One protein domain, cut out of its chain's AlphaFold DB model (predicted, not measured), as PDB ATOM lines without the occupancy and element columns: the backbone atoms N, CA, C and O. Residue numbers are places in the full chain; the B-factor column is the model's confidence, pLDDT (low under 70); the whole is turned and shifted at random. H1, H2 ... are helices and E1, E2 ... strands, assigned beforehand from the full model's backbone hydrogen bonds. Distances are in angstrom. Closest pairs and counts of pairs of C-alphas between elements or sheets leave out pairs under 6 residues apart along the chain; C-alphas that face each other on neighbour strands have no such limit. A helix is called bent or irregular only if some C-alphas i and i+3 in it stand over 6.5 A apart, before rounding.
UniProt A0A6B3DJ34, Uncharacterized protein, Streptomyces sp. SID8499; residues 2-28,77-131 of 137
ATOM      1  N   THR A   2     -27.170   5.183  26.712       74.25
ATOM      2  CA  THR A   2     -27.416   3.978  25.886       74.25
ATOM      3  C   THR A   2     -27.880   4.315  24.462       74.25
ATOM      4  O   THR A   2     -27.302   3.745  23.543       74.25
ATOM      5  N   PRO A   3     -28.820   5.265  24.246       82.69
ATOM      6  CA  PRO A   3     -29.221   5.658  22.891       82.69
ATOM      7  C   PRO A   3     -28.067   6.268  22.086       82.69
ATOM      8  O   PRO A   3     -27.821   5.832  20.973       82.69
ATOM      9  N   ASP A   4     -27.296   7.190  22.680       90.56
ATOM     10  CA  ASP A   4     -26.143   7.827  22.024       90.56
ATOM     11  C   ASP A   4     -25.057   6.813  21.623       90.56
ATOM     12  O   ASP A   4     -24.504   6.896  20.531       90.56
ATOM     13  N   LEU A   5     -24.724   5.875  22.522       93.69
ATOM     14  CA  LEU A   5     -23.723   4.836  22.270       93.69
ATOM     15  C   LEU A   5     -24.186   3.901  21.155       93.69
ATOM     16  O   LEU A   5     -23.399   3.548  20.283       93.69
ATOM     17  N   LEU A   6     -25.454   3.495  21.197       92.94
ATOM     18  CA  LEU A   6     -26.033   2.601  20.209       92.94
ATOM     19  C   LEU A   6     -26.094   3.256  18.827       92.94
ATOM     20  O   LEU A   6     -25.631   2.659  17.861       92.94
ATOM     21  N   GLU A   7     -26.585   4.493  18.742       94.56
ATOM     22  CA  GLU A   7     -26.619   5.272  17.501       94.56
ATOM     23  C   GLU A   7     -25.213   5.425  16.906       94.56
ATOM     24  O   GLU A   7     -24.994   5.142  15.726       94.56
ATOM     25  N   TRP A   8     -24.230   5.791  17.736       97.06
ATOM     26  CA  TRP A   8     -22.847   5.925  17.290       97.06
ATOM     27  C   TRP A   8     -22.237   4.587  16.849       97.06
ATOM     28  O   TRP A   8     -21.574   4.537  15.814       97.06
ATOM     29  N   LEU A   9     -22.467   3.499  17.592       96.94
ATOM     30  CA  LEU A   9     -21.975   2.161  17.249       96.94
ATOM     31  C   LEU A   9     -22.579   1.668  15.930       96.94
ATOM     32  O   LEU A   9     -21.848   1.145  15.091       96.94
ATOM     33  N   CYS A  10     -23.880   1.872  15.713       96.50
ATOM     34  CA  CYS A  10     -24.538   1.560  14.446       96.50
ATOM     35  C   CYS A  10     -23.891   2.320  13.282       96.50
ATOM     36  O   CYS A  10     -23.558   1.701  12.275       96.50
ATOM     37  N   ALA A  11     -23.596   3.613  13.455       97.44
ATOM     38  CA  ALA A  11     -22.892   4.394  12.440       97.44
ATOM     39  C   ALA A  11     -21.475   3.856  12.144       97.44
ATOM     40  O   ALA A  11     -21.037   3.878  10.994       97.44
ATOM     41  N   GLN A  12     -20.757   3.334  13.148       97.88
ATOM     42  CA  GLN A  12     -19.454   2.690  12.918       97.88
ATOM     43  C   GLN A  12     -19.577   1.391  12.120       97.88
ATOM     44  O   GLN A  12     -18.765   1.140  11.230       97.88
ATOM     45  N   LEU A  13     -20.593   0.578  12.420       97.75
ATOM     46  CA  LEU A  13     -20.872  -0.655  11.686       97.75
ATOM     47  C   LEU A  13     -21.294  -0.370  10.239       97.75
ATOM     48  O   LEU A  13     -20.869  -1.091   9.338       97.75
ATOM     49  N   ASP A  14     -22.074   0.689  10.008       98.00
ATOM     50  CA  ASP A  14     -22.461   1.142   8.667       98.00
ATOM     51  C   ASP A  14     -21.238   1.563   7.839       98.00
ATOM     52  O   ASP A  14     -21.121   1.195   6.668       98.00
ATOM     53  N   GLU A  15     -20.300   2.299   8.442       97.19
ATOM     54  CA  GLU A  15     -19.073   2.716   7.758       97.19
ATOM     55  C   GLU A  15     -18.155   1.525   7.449       97.19
ATOM     56  O   GLU A  15     -17.651   1.407   6.329       97.19
ATOM     57  N   ASP A  16     -17.982   0.598   8.395       96.19
ATOM     58  CA  ASP A  16     -17.211  -0.629   8.169       96.19
ATOM     59  C   ASP A  16     -17.829  -1.483   7.058       96.19
ATOM     60  O   ASP A  16     -17.117  -2.011   6.202       96.19
ATOM     61  N   GLU A  17     -19.160  -1.590   7.035       95.81
ATOM     62  CA  GLU A  17     -19.894  -2.300   5.991       95.81
ATOM     63  C   GLU A  17     -19.685  -1.637   4.631       95.81
ATOM     64  O   GLU A  17     -19.400  -2.324   3.648       95.81
ATOM     65  N   ARG A  18     -19.773  -0.304   4.562       95.31
ATOM     66  CA  ARG A  18     -19.527   0.460   3.335       95.31
ATOM     67  C   ARG A  18     -18.115   0.212   2.803       95.31
ATOM     68  O   ARG A  18     -17.953  -0.016   1.602       95.31
ATOM     69  N   ILE A  19     -17.105   0.238   3.674       92.88
ATOM     70  CA  ILE A  19     -15.709  -0.042   3.315       92.88
ATOM     71  C   ILE A  19     -15.568  -1.484   2.821       92.88
ATOM     72  O   ILE A  19     -14.995  -1.706   1.754       92.88
ATOM     73  N   ALA A  20     -16.129  -2.457   3.543       91.00
ATOM     74  CA  ALA A  20     -16.063  -3.863   3.159       91.00
ATOM     75  C   ALA A  20     -16.744  -4.107   1.801       91.00
ATOM     76  O   ALA A  20     -16.145  -4.713   0.916       91.00
ATOM     77  N   ARG A  21     -17.943  -3.562   1.566       88.62
ATOM     78  CA  ARG A  21     -18.662  -3.702   0.285       88.62
ATOM     79  C   ARG A  21     -17.953  -3.030  -0.882       88.62
ATOM     80  O   ARG A  21     -18.005  -3.543  -1.996       88.62
ATOM     81  N   ALA A  22     -17.252  -1.921  -0.653       86.19
ATOM     82  CA  ALA A  22     -16.485  -1.260  -1.709       86.19
ATOM     83  C   ALA A  22     -15.403  -2.178  -2.312       86.19
ATOM     84  O   ALA A  22     -15.042  -2.020  -3.477       86.19
ATOM     85  N   THR A  23     -14.929  -3.172  -1.558       79.56
ATOM     86  CA  THR A  23     -13.972  -4.169  -2.061       79.56
ATOM     87  C   THR A  23     -14.615  -5.248  -2.950       79.56
ATOM     88  O   THR A  23     -13.906  -5.857  -3.752       79.56
ATOM     89  N   GLU A  24     -15.939  -5.466  -2.876       66.38
ATOM     90  CA  GLU A  24     -16.661  -6.411  -3.749       66.38
ATOM     91  C   GLU A  24     -16.598  -5.968  -5.219       66.38
ATOM     92  O   GLU A  24     -16.539  -6.804  -6.118       66.38
ATOM     93  N   TRP A  25     -16.533  -4.657  -5.472       54.16
ATOM     94  CA  TRP A  25     -16.440  -4.082  -6.818       54.16
ATOM     95  C   TRP A  25     -15.141  -4.451  -7.555       54.16
ATOM     96  O   TRP A  25     -15.123  -4.528  -8.782       54.16
ATOM     97  N   CYS A  26     -14.059  -4.744  -6.827       52.47
ATOM     98  CA  CYS A  26     -12.793  -5.173  -7.426       52.47
ATOM     99  C   CYS A  26     -12.842  -6.611  -7.976       52.47
ATOM    100  O   CYS A  26     -11.905  -7.038  -8.651       52.47
ATOM    101  N   VAL A  27     -13.917  -7.365  -7.713       49.91
ATOM    102  CA  VAL A  27     -14.029  -8.786  -8.056       49.91
ATOM    103  C   VAL A  27     -15.329  -9.005  -8.830       49.91
ATOM    104  O   VAL A  27     -16.388  -9.214  -8.249       49.91
ATOM    105  N   GLY A  28     -15.259  -8.919 -10.163       43.53
ATOM    106  CA  GLY A  28     -16.415  -9.032 -11.060       43.53
ATOM    107  C   GLY A  28     -17.409 -10.138 -10.664       43.53
ATOM    108  O   GLY A  28     -17.078 -11.317 -10.699       43.53
ATOM    109  N   GLU A  77     -19.166 -10.748  10.333       96.00
ATOM    110  CA  GLU A  77     -18.926 -10.224  11.682       96.00
ATOM    111  C   GLU A  77     -19.796  -8.993  11.975       96.00
ATOM    112  O   GLU A  77     -20.313  -8.871  13.083       96.00
ATOM    113  N   ILE A  78     -20.008  -8.109  10.996       97.00
ATOM    114  CA  ILE A  78     -20.910  -6.954  11.127       97.00
ATOM    115  C   ILE A  78     -22.358  -7.414  11.330       97.00
ATOM    116  O   ILE A  78     -22.998  -6.956  12.273       97.00
ATOM    117  N   ASP A  79     -22.857  -8.353  10.519       97.00
ATOM    118  CA  ASP A  79     -24.198  -8.938  10.698       97.00
ATOM    119  C   ASP A  79     -24.360  -9.554  12.098       97.00
ATOM    120  O   ASP A  79     -25.346  -9.290  12.789       97.00
ATOM    121  N   ALA A  80     -23.356 -10.293  12.578       98.00
ATOM    122  CA  ALA A  80     -23.364 -10.825  13.938       98.00
ATOM    123  C   ALA A  80     -23.426  -9.712  15.002       98.00
ATOM    124  O   ALA A  80     -24.212  -9.813  15.945       98.00
ATOM    125  N   LYS A  81     -22.645  -8.635  14.850       97.69
ATOM    126  CA  LYS A  81     -22.658  -7.491  15.777       97.69
ATOM    127  C   LYS A  81     -24.009  -6.772  15.781       97.69
ATOM    128  O   LYS A  81     -24.487  -6.460  16.867       97.69
ATOM    129  N   ARG A  82     -24.658  -6.585  14.624       96.94
ATOM    130  CA  ARG A  82     -26.007  -5.987  14.537       96.94
ATOM    131  C   ARG A  82     -27.060  -6.814  15.277       96.94
ATOM    132  O   ARG A  82     -27.852  -6.280  16.043       96.94
ATOM    133  N   ARG A  83     -27.012  -8.139  15.149       95.56
ATOM    134  CA  ARG A  83     -27.909  -9.017  15.921       95.56
ATOM    135  C   ARG A  83     -27.651  -8.919  17.422       95.56
ATOM    136  O   ARG A  83     -28.584  -8.969  18.214       95.56
ATOM    137  N   ILE A  84     -26.391  -8.763  17.837       94.75
ATOM    138  CA  ILE A  84     -26.068  -8.539  19.253       94.75
ATOM    139  C   ILE A  84     -26.621  -7.190  19.728       94.75
ATOM    140  O   ILE A  84     -27.154  -7.133  20.834       94.75
ATOM    141  N   THR A  85     -26.538  -6.122  18.926       92.69
ATOM    142  CA  THR A  85     -27.107  -4.819  19.306       92.69
ATOM    143  C   THR A  85     -28.626  -4.883  19.447       92.69
ATOM    144  O   THR A  85     -29.141  -4.392  20.445       92.69
ATOM    145  N   GLU A  86     -29.323  -5.582  18.545       90.12
ATOM    146  CA  GLU A  86     -30.772  -5.832  18.646       90.12
ATOM    147  C   GLU A  86     -31.139  -6.573  19.943       90.12
ATOM    148  O   GLU A  86     -32.109  -6.226  20.609       90.12
ATOM    149  N   LEU A  87     -30.334  -7.558  20.360       88.75
ATOM    150  CA  LEU A  87     -30.530  -8.268  21.634       88.75
ATOM    151  C   LEU A  87     -30.276  -7.391  22.871       88.75
ATOM    152  O   LEU A  87     -30.727  -7.733  23.965       88.75
ATOM    153  N   CYS A  88     -29.517  -6.303  22.721       88.56
ATOM    154  CA  CYS A  88     -29.239  -5.353  23.797       88.56
ATOM    155  C   CYS A  88     -30.309  -4.260  23.909       88.56
ATOM    156  O   CYS A  88     -30.347  -3.575  24.936       88.56
ATOM    157  N   GLU A  89     -31.149  -4.072  22.886       81.69
ATOM    158  CA  GLU A  89     -32.226  -3.090  22.922       81.69
ATOM    159  C   GLU A  89     -33.355  -3.547  23.863       81.69
ATOM    160  O   GLU A  89     -33.805  -4.696  23.803       81.69
ATOM    161  N   PRO A  90     -33.839  -2.667  24.757       79.00
ATOM    162  CA  PRO A  90     -35.030  -2.960  25.540       79.00
ATOM    163  C   PRO A  90     -36.246  -3.126  24.612       79.00
ATOM    164  O   PRO A  90     -36.437  -2.307  23.710       79.00
ATOM    165  N   PRO A  91     -37.112  -4.129  24.841       79.69
ATOM    166  CA  PRO A  91     -38.314  -4.303  24.035       79.69
ATOM    167  C   PRO A  91     -39.244  -3.099  24.196       79.69
ATOM    168  O   PRO A  91     -39.354  -2.531  25.283       79.69
ATOM    169  N   LEU A  92     -39.963  -2.732  23.136       83.19
ATOM    170  CA  LEU A  92     -41.007  -1.716  23.230       83.19
ATOM    171  C   LEU A  92     -42.242  -2.286  23.934       83.19
ATOM    172  O   LEU A  92     -42.756  -3.345  23.569       83.19
ATOM    173  N   VAL A  93     -42.731  -1.560  24.933       85.88
ATOM    174  CA  VAL A  93     -43.943  -1.867  25.692       85.88
ATOM    175  C   VAL A  93     -45.047  -0.927  25.235       85.88
ATOM    176  O   VAL A  93     -44.882   0.292  25.272       85.88
ATOM    177  N   GLU A  94     -46.176  -1.493  24.803       89.12
ATOM    178  CA  GLU A  94     -47.369  -0.711  24.483       89.12
ATOM    179  C   GLU A  94     -47.989  -0.160  25.773       89.12
ATOM    180  O   GLU A  94     -48.306  -0.913  26.694       89.12
ATOM    181  N   VAL A  95     -48.165   1.158  25.834       90.44
ATOM    182  CA  VAL A  95     -48.732   1.884  26.985       90.44
ATOM    183  C   VAL A  95     -49.974   2.693  26.606       90.44
ATOM    184  O   VAL A  95     -50.348   3.637  27.299       90.44
ATOM    185  N   THR A  96     -50.615   2.321  25.496       91.88
ATOM    186  CA  THR A  96     -51.866   2.911  25.006       91.88
ATOM    187  C   THR A  96     -52.944   2.879  26.093       91.88
ATOM    188  O   THR A  96     -53.256   1.813  26.633       91.88
ATOM    189  N   SER A  97     -53.541   4.030  26.414       90.62
ATOM    190  CA  SER A  97     -54.621   4.093  27.400       90.62
ATOM    191  C   SER A  97     -55.960   3.680  26.776       90.62
ATOM    192  O   SER A  97     -56.201   3.931  25.592       90.62
ATOM    193  N   PRO A  98     -56.887   3.085  27.551       83.38
ATOM    194  CA  PRO A  98     -58.246   2.844  27.079       83.38
ATOM    195  C   PRO A  98     -58.935   4.172  26.725       83.38
ATOM    196  O   PRO A  98     -59.317   4.932  27.612       83.38
ATOM    197  N   GLY A  99     -59.083   4.450  25.428       87.69
ATOM    198  CA  GLY A  99     -59.657   5.697  24.905       87.69
ATOM    199  C   GLY A  99     -58.765   6.434  23.904       87.69
ATOM    200  O   GLY A  99     -59.268   7.308  23.201       87.69
ATOM    201  N   ASP A 100     -57.490   6.057  23.791       88.44
ATOM    202  CA  ASP A 100     -56.585   6.631  22.795       88.44
ATOM    203  C   ASP A 100     -56.918   6.110  21.389       88.44
ATOM    204  O   ASP A 100     -57.157   4.918  21.178       88.44
ATOM    205  N   SER A 101     -56.927   7.012  20.403       87.44
ATOM    206  CA  SER A 101     -57.116   6.659  18.991       87.44
ATOM    207  C   SER A 101     -55.847   6.120  18.325       87.44
ATOM    208  O   SER A 101     -55.931   5.513  17.259       87.44
ATOM    209  N   GLU A 102     -54.680   6.336  18.934       90.50
ATOM    210  CA  GLU A 102     -53.370   5.931  18.422       90.50
ATOM    211  C   GLU A 102     -52.616   5.107  19.466       90.50
ATOM    212  O   GLU A 102     -52.731   5.349  20.666       90.50
ATOM    213  N   ARG A 103     -51.830   4.128  19.003       90.31
ATOM    214  CA  ARG A 103     -51.007   3.304  19.894       90.31
ATOM    215  C   ARG A 103     -49.760   4.058  20.332       90.31
ATOM    216  O   ARG A 103     -49.096   4.671  19.501       90.31
ATOM    217  N   SER A 104     -49.407   3.937  21.609       87.69
ATOM    218  CA  SER A 104     -48.197   4.532  22.180       87.69
ATOM    219  C   SER A 104     -47.274   3.461  22.749       87.69
ATOM    220  O   SER A 104     -47.739   2.489  23.346       87.69
ATOM    221  N   PHE A 105     -45.965   3.637  22.573       87.38
ATOM    222  CA  PHE A 105     -44.941   2.684  22.995       87.38
ATOM    223  C   PHE A 105     -43.832   3.393  23.768       87.38
ATOM    224  O   PHE A 105     -43.402   4.482  23.386       87.38
ATOM    225  N   ILE A 106     -43.332   2.751  24.821       84.81
ATOM    226  CA  ILE A 106     -42.130   3.179  25.547       84.81
ATOM    227  C   ILE A 106     -41.109   2.039  25.592       84.81
ATOM    228  O   ILE A 106     -41.504   0.873  25.541       84.81
ATOM    229  N   PRO A 107     -39.805   2.327  25.720       80.31
ATOM    230  CA  PRO A 107     -38.823   1.299  26.040       80.31
ATOM    231  C   PRO A 107     -39.173   0.617  27.371       80.31
ATOM    232  O   PRO A 107     -39.379   1.290  28.380       80.31
ATOM    233  N   GLY A 108     -39.255  -0.710  27.363       78.38
ATOM    234  CA  GLY A 108     -39.409  -1.527  28.562       78.38
ATOM    235  C   GLY A 108     -38.109  -1.672  29.351       78.38
ATOM    236  O   GLY A 108     -37.102  -1.017  29.075       78.38
ATOM    237  N   GLU A 109     -38.110  -2.574  30.331       75.12
ATOM    238  CA  GLU A 109     -36.874  -2.974  31.005       75.12
ATOM    239  C   GLU A 109     -36.033  -3.845  30.063       75.12
ATOM    240  O   GLU A 109     -36.458  -4.913  29.618       75.12
ATOM    241  N   GLY A 110     -34.836  -3.363  29.725       68.06
ATOM    242  CA  GLY A 110     -33.864  -4.125  28.945       68.06
ATOM    243  C   GLY A 110     -33.097  -5.128  29.809       68.06
ATOM    244  O   GLY A 110     -33.091  -5.019  31.040       68.06
ATOM    245  N   PRO A 111     -32.392  -6.092  29.194       74.12
ATOM    246  CA  PRO A 111     -31.526  -6.996  29.934       74.12
ATOM    247  C   PRO A 111     -30.462  -6.204  30.715       74.12
ATOM    248  O   PRO A 111     -29.837  -5.303  30.146       74.12
ATOM    249  N   PRO A 112     -30.162  -6.556  31.981       77.69
ATOM    250  CA  PRO A 112     -29.229  -5.794  32.820       77.69
ATOM    251  C   PRO A 112     -27.796  -5.749  32.261       77.69
ATOM    252  O   PRO A 112     -26.985  -4.928  32.679       77.69
ATOM    253  N   TRP A 113     -27.473  -6.626  31.309       85.62
ATOM    254  CA  TRP A 113     -26.166  -6.726  30.664       85.62
ATOM    255  C   TRP A 113     -26.052  -5.949  29.342       85.62
ATOM    256  O   TRP A 113     -24.932  -5.788  28.857       85.62
ATOM    257  N   GLY A 114     -27.155  -5.449  28.765       89.19
ATOM    258  CA  GLY A 114     -27.169  -4.871  27.412       89.19
ATOM    259  C   GLY A 114     -26.183  -3.714  27.245       89.19
ATOM    260  O   GLY A 114     -25.346  -3.728  26.346       89.19
ATOM    261  N   LEU A 115     -26.182  -2.761  28.183       89.06
ATOM    262  CA  LEU A 115     -25.253  -1.626  28.151       89.06
ATOM    263  C   LEU A 115     -23.778  -2.063  28.191       89.06
ATOM    264  O   LEU A 115     -22.956  -1.508  27.466       89.06
ATOM    265  N   ASN A 116     -23.434  -3.064  29.007       92.31
ATOM    266  CA  ASN A 116     -22.055  -3.548  29.114       92.31
ATOM    267  C   ASN A 116     -21.593  -4.216  27.816       92.31
ATOM    268  O   ASN A 116     -20.454  -4.026  27.395       92.31
ATOM    269  N   VAL A 117     -22.483  -4.956  27.152       94.81
ATOM    270  CA  VAL A 117     -22.187  -5.559  25.848       94.81
ATOM    271  C   VAL A 117     -21.984  -4.483  24.783       94.81
ATOM    272  O   VAL A 117     -21.004  -4.557  24.045       94.81
ATOM    273  N   LEU A 118     -22.822  -3.441  24.746       94.88
ATOM    274  CA  LEU A 118     -22.641  -2.318  23.816       94.88
ATOM    275  C   LEU A 118     -21.293  -1.609  24.022       94.88
ATOM    276  O   LEU A 118     -20.595  -1.328  23.049       94.88
ATOM    277  N   LYS A 119     -20.877  -1.382  25.276       95.25
ATOM    278  CA  LYS A 119     -19.553  -0.814  25.591       95.25
ATOM    279  C   LYS A 119     -18.400  -1.693  25.092       95.25
ATOM    280  O   LYS A 119     -17.429  -1.184  24.537       95.25
ATOM    281  N   LEU A 120     -18.512  -3.015  25.250       97.19
ATOM    282  CA  LEU A 120     -17.511  -3.969  24.759       97.19
ATOM    283  C   LEU A 120     -17.448  -4.007  23.227       97.19
ATOM    284  O   LEU A 120     -16.356  -4.053  22.665       97.19
ATOM    285  N   LEU A 121     -18.596  -3.938  22.549       97.19
ATOM    286  CA  LEU A 121     -18.655  -3.848  21.089       97.19
ATOM    287  C   LEU A 121     -18.073  -2.537  20.552       97.19
ATOM    288  O   LEU A 121     -17.555  -2.523  19.438       97.19
ATOM    289  N   ALA A 122     -18.133  -1.459  21.336       97.25
ATOM    290  CA  ALA A 122     -17.561  -0.167  20.981       97.25
ATOM    291  C   ALA A 122     -16.037  -0.085  21.191       97.25
ATOM    292  O   ALA A 122     -15.390   0.778  20.603       97.25
ATOM    293  N   LEU A 123     -15.444  -0.974  21.996       97.00
ATOM    294  CA  LEU A 123     -14.024  -0.922  22.362       97.00
ATOM    295  C   LEU A 123     -13.045  -0.951  21.166       97.00
ATOM    296  O   LEU A 123     -12.088  -0.178  21.191       97.00
ATOM    297  N   PRO A 124     -13.257  -1.751  20.097       96.56
ATOM    298  CA  PRO A 124     -12.403  -1.716  18.903       96.56
ATOM    299  C   PRO A 124     -12.401  -0.363  18.178       96.56
ATOM    300  O   PRO A 124     -11.543  -0.114  17.336       96.56
ATOM    301  N   TYR A 125     -13.368   0.499  18.487       97.44
ATOM    302  CA  TYR A 125     -13.547   1.810  17.882       97.44
ATOM    303  C   TYR A 125     -13.062   2.954  18.784       97.44
ATOM    304  O   TYR A 125     -13.329   4.110  18.470       97.44
ATOM    305  N   ALA A 126     -12.345   2.662  19.878       97.00
ATOM    306  CA  ALA A 126     -11.896   3.667  20.846       97.00
ATOM    307  C   ALA A 126     -11.039   4.791  20.232       97.00
ATOM    308  O   ALA A 126     -11.094   5.929  20.691       97.00
ATOM    309  N   ASP A 127     -10.300   4.489  19.161       96.75
ATOM    310  CA  ASP A 127      -9.458   5.459  18.451       96.75
ATOM    311  C   ASP A 127     -10.223   6.265  17.382       96.75
ATOM    312  O   ASP A 127      -9.643   7.113  16.698       96.75
ATOM    313  N   ARG A 128     -11.527   6.010  17.191       95.94
ATOM    314  CA  ARG A 128     -12.330   6.707  16.180       95.94
ATOM    315  C   ARG A 128     -12.873   8.040  16.698       95.94
ATOM    316  O   ARG A 128     -13.315   8.129  17.846       95.94
ATOM    317  N   PRO A 129     -12.940   9.077  15.839       95.88
ATOM    318  CA  PRO A 129     -13.597  10.329  16.186       95.88
ATOM    319  C   PRO A 129     -15.032  10.113  16.681       95.88
ATOM    320  O   PRO A 129     -15.811   9.358  16.099       95.88
ATOM    321  N   GLY A 130     -15.389  10.812  17.756       94.50
ATOM    322  CA  GLY A 130     -16.713  10.717  18.371       94.50
ATOM    323  C   GLY A 130     -16.852   9.623  19.432       94.50
ATOM    324  O   GLY A 130     -17.859   9.640  20.136       94.50
ATOM    325  N   TYR A 131     -15.853   8.746  19.612       96.38
ATOM    326  CA  TYR A 131     -15.791   7.879  20.789       96.38
ATOM    327  C   TYR A 131     -15.694   8.722  22.070       96.38
ATOM    328  O   TYR A 131     -14.935   9.692  22.131       96.38
TER     329      TYR A 131
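This is residues 2 to 28 and 77 to 131 of the 137 residues of an uncharacterized protein of Streptomyces sp. SID8499 (UniProt A0A6B3DJ34). Three helices make a small up-and-down bundle, each running against the one before, and the strand hairpin E1 and E2 reaches away as a thin arm whose tip, residues 97 to 102, sticks out. The printed part has 82 residues with named elements H1, H2, E1, E2, H3 in that order, the strands antiparallel, the class mostly helix. It is loose, with a radius of gyration of the C-alphas of 17.1 A, spanning 58 by 31 by 21 A.

H1, residues 2 to 22, begins at C-alpha 2 (-27.416, 3.978, 25.886) and measures 30.1 A. H2 is residues 77 to 88, 16.6 A; E1 is 92 to 94; E2 is 105 to 107. H3, residues 114 to 125, 17.9 A, ends at C-alpha 125 (-13.547, 1.810, 17.882) and is only just irregular: C-alphas 121 and 124 are 7.0 A apart.

H1 touches H2, closest C-alphas Leu 13 and Ile 78, 6.3 A, at a shallow tilt of 17 degrees, opposite ways. H3 touches both. In the hairpin, N 93 and O 106 are 2.8 A apart, within hydrogen-bond range. Every O i to N i+4 pair is within range in H1 and H2, 6 of 8 in H3.

Residues 29 to 76 are not printed; the gap is 22.9 A. pLDDT is under 70 at residues 24 to 28 and 110.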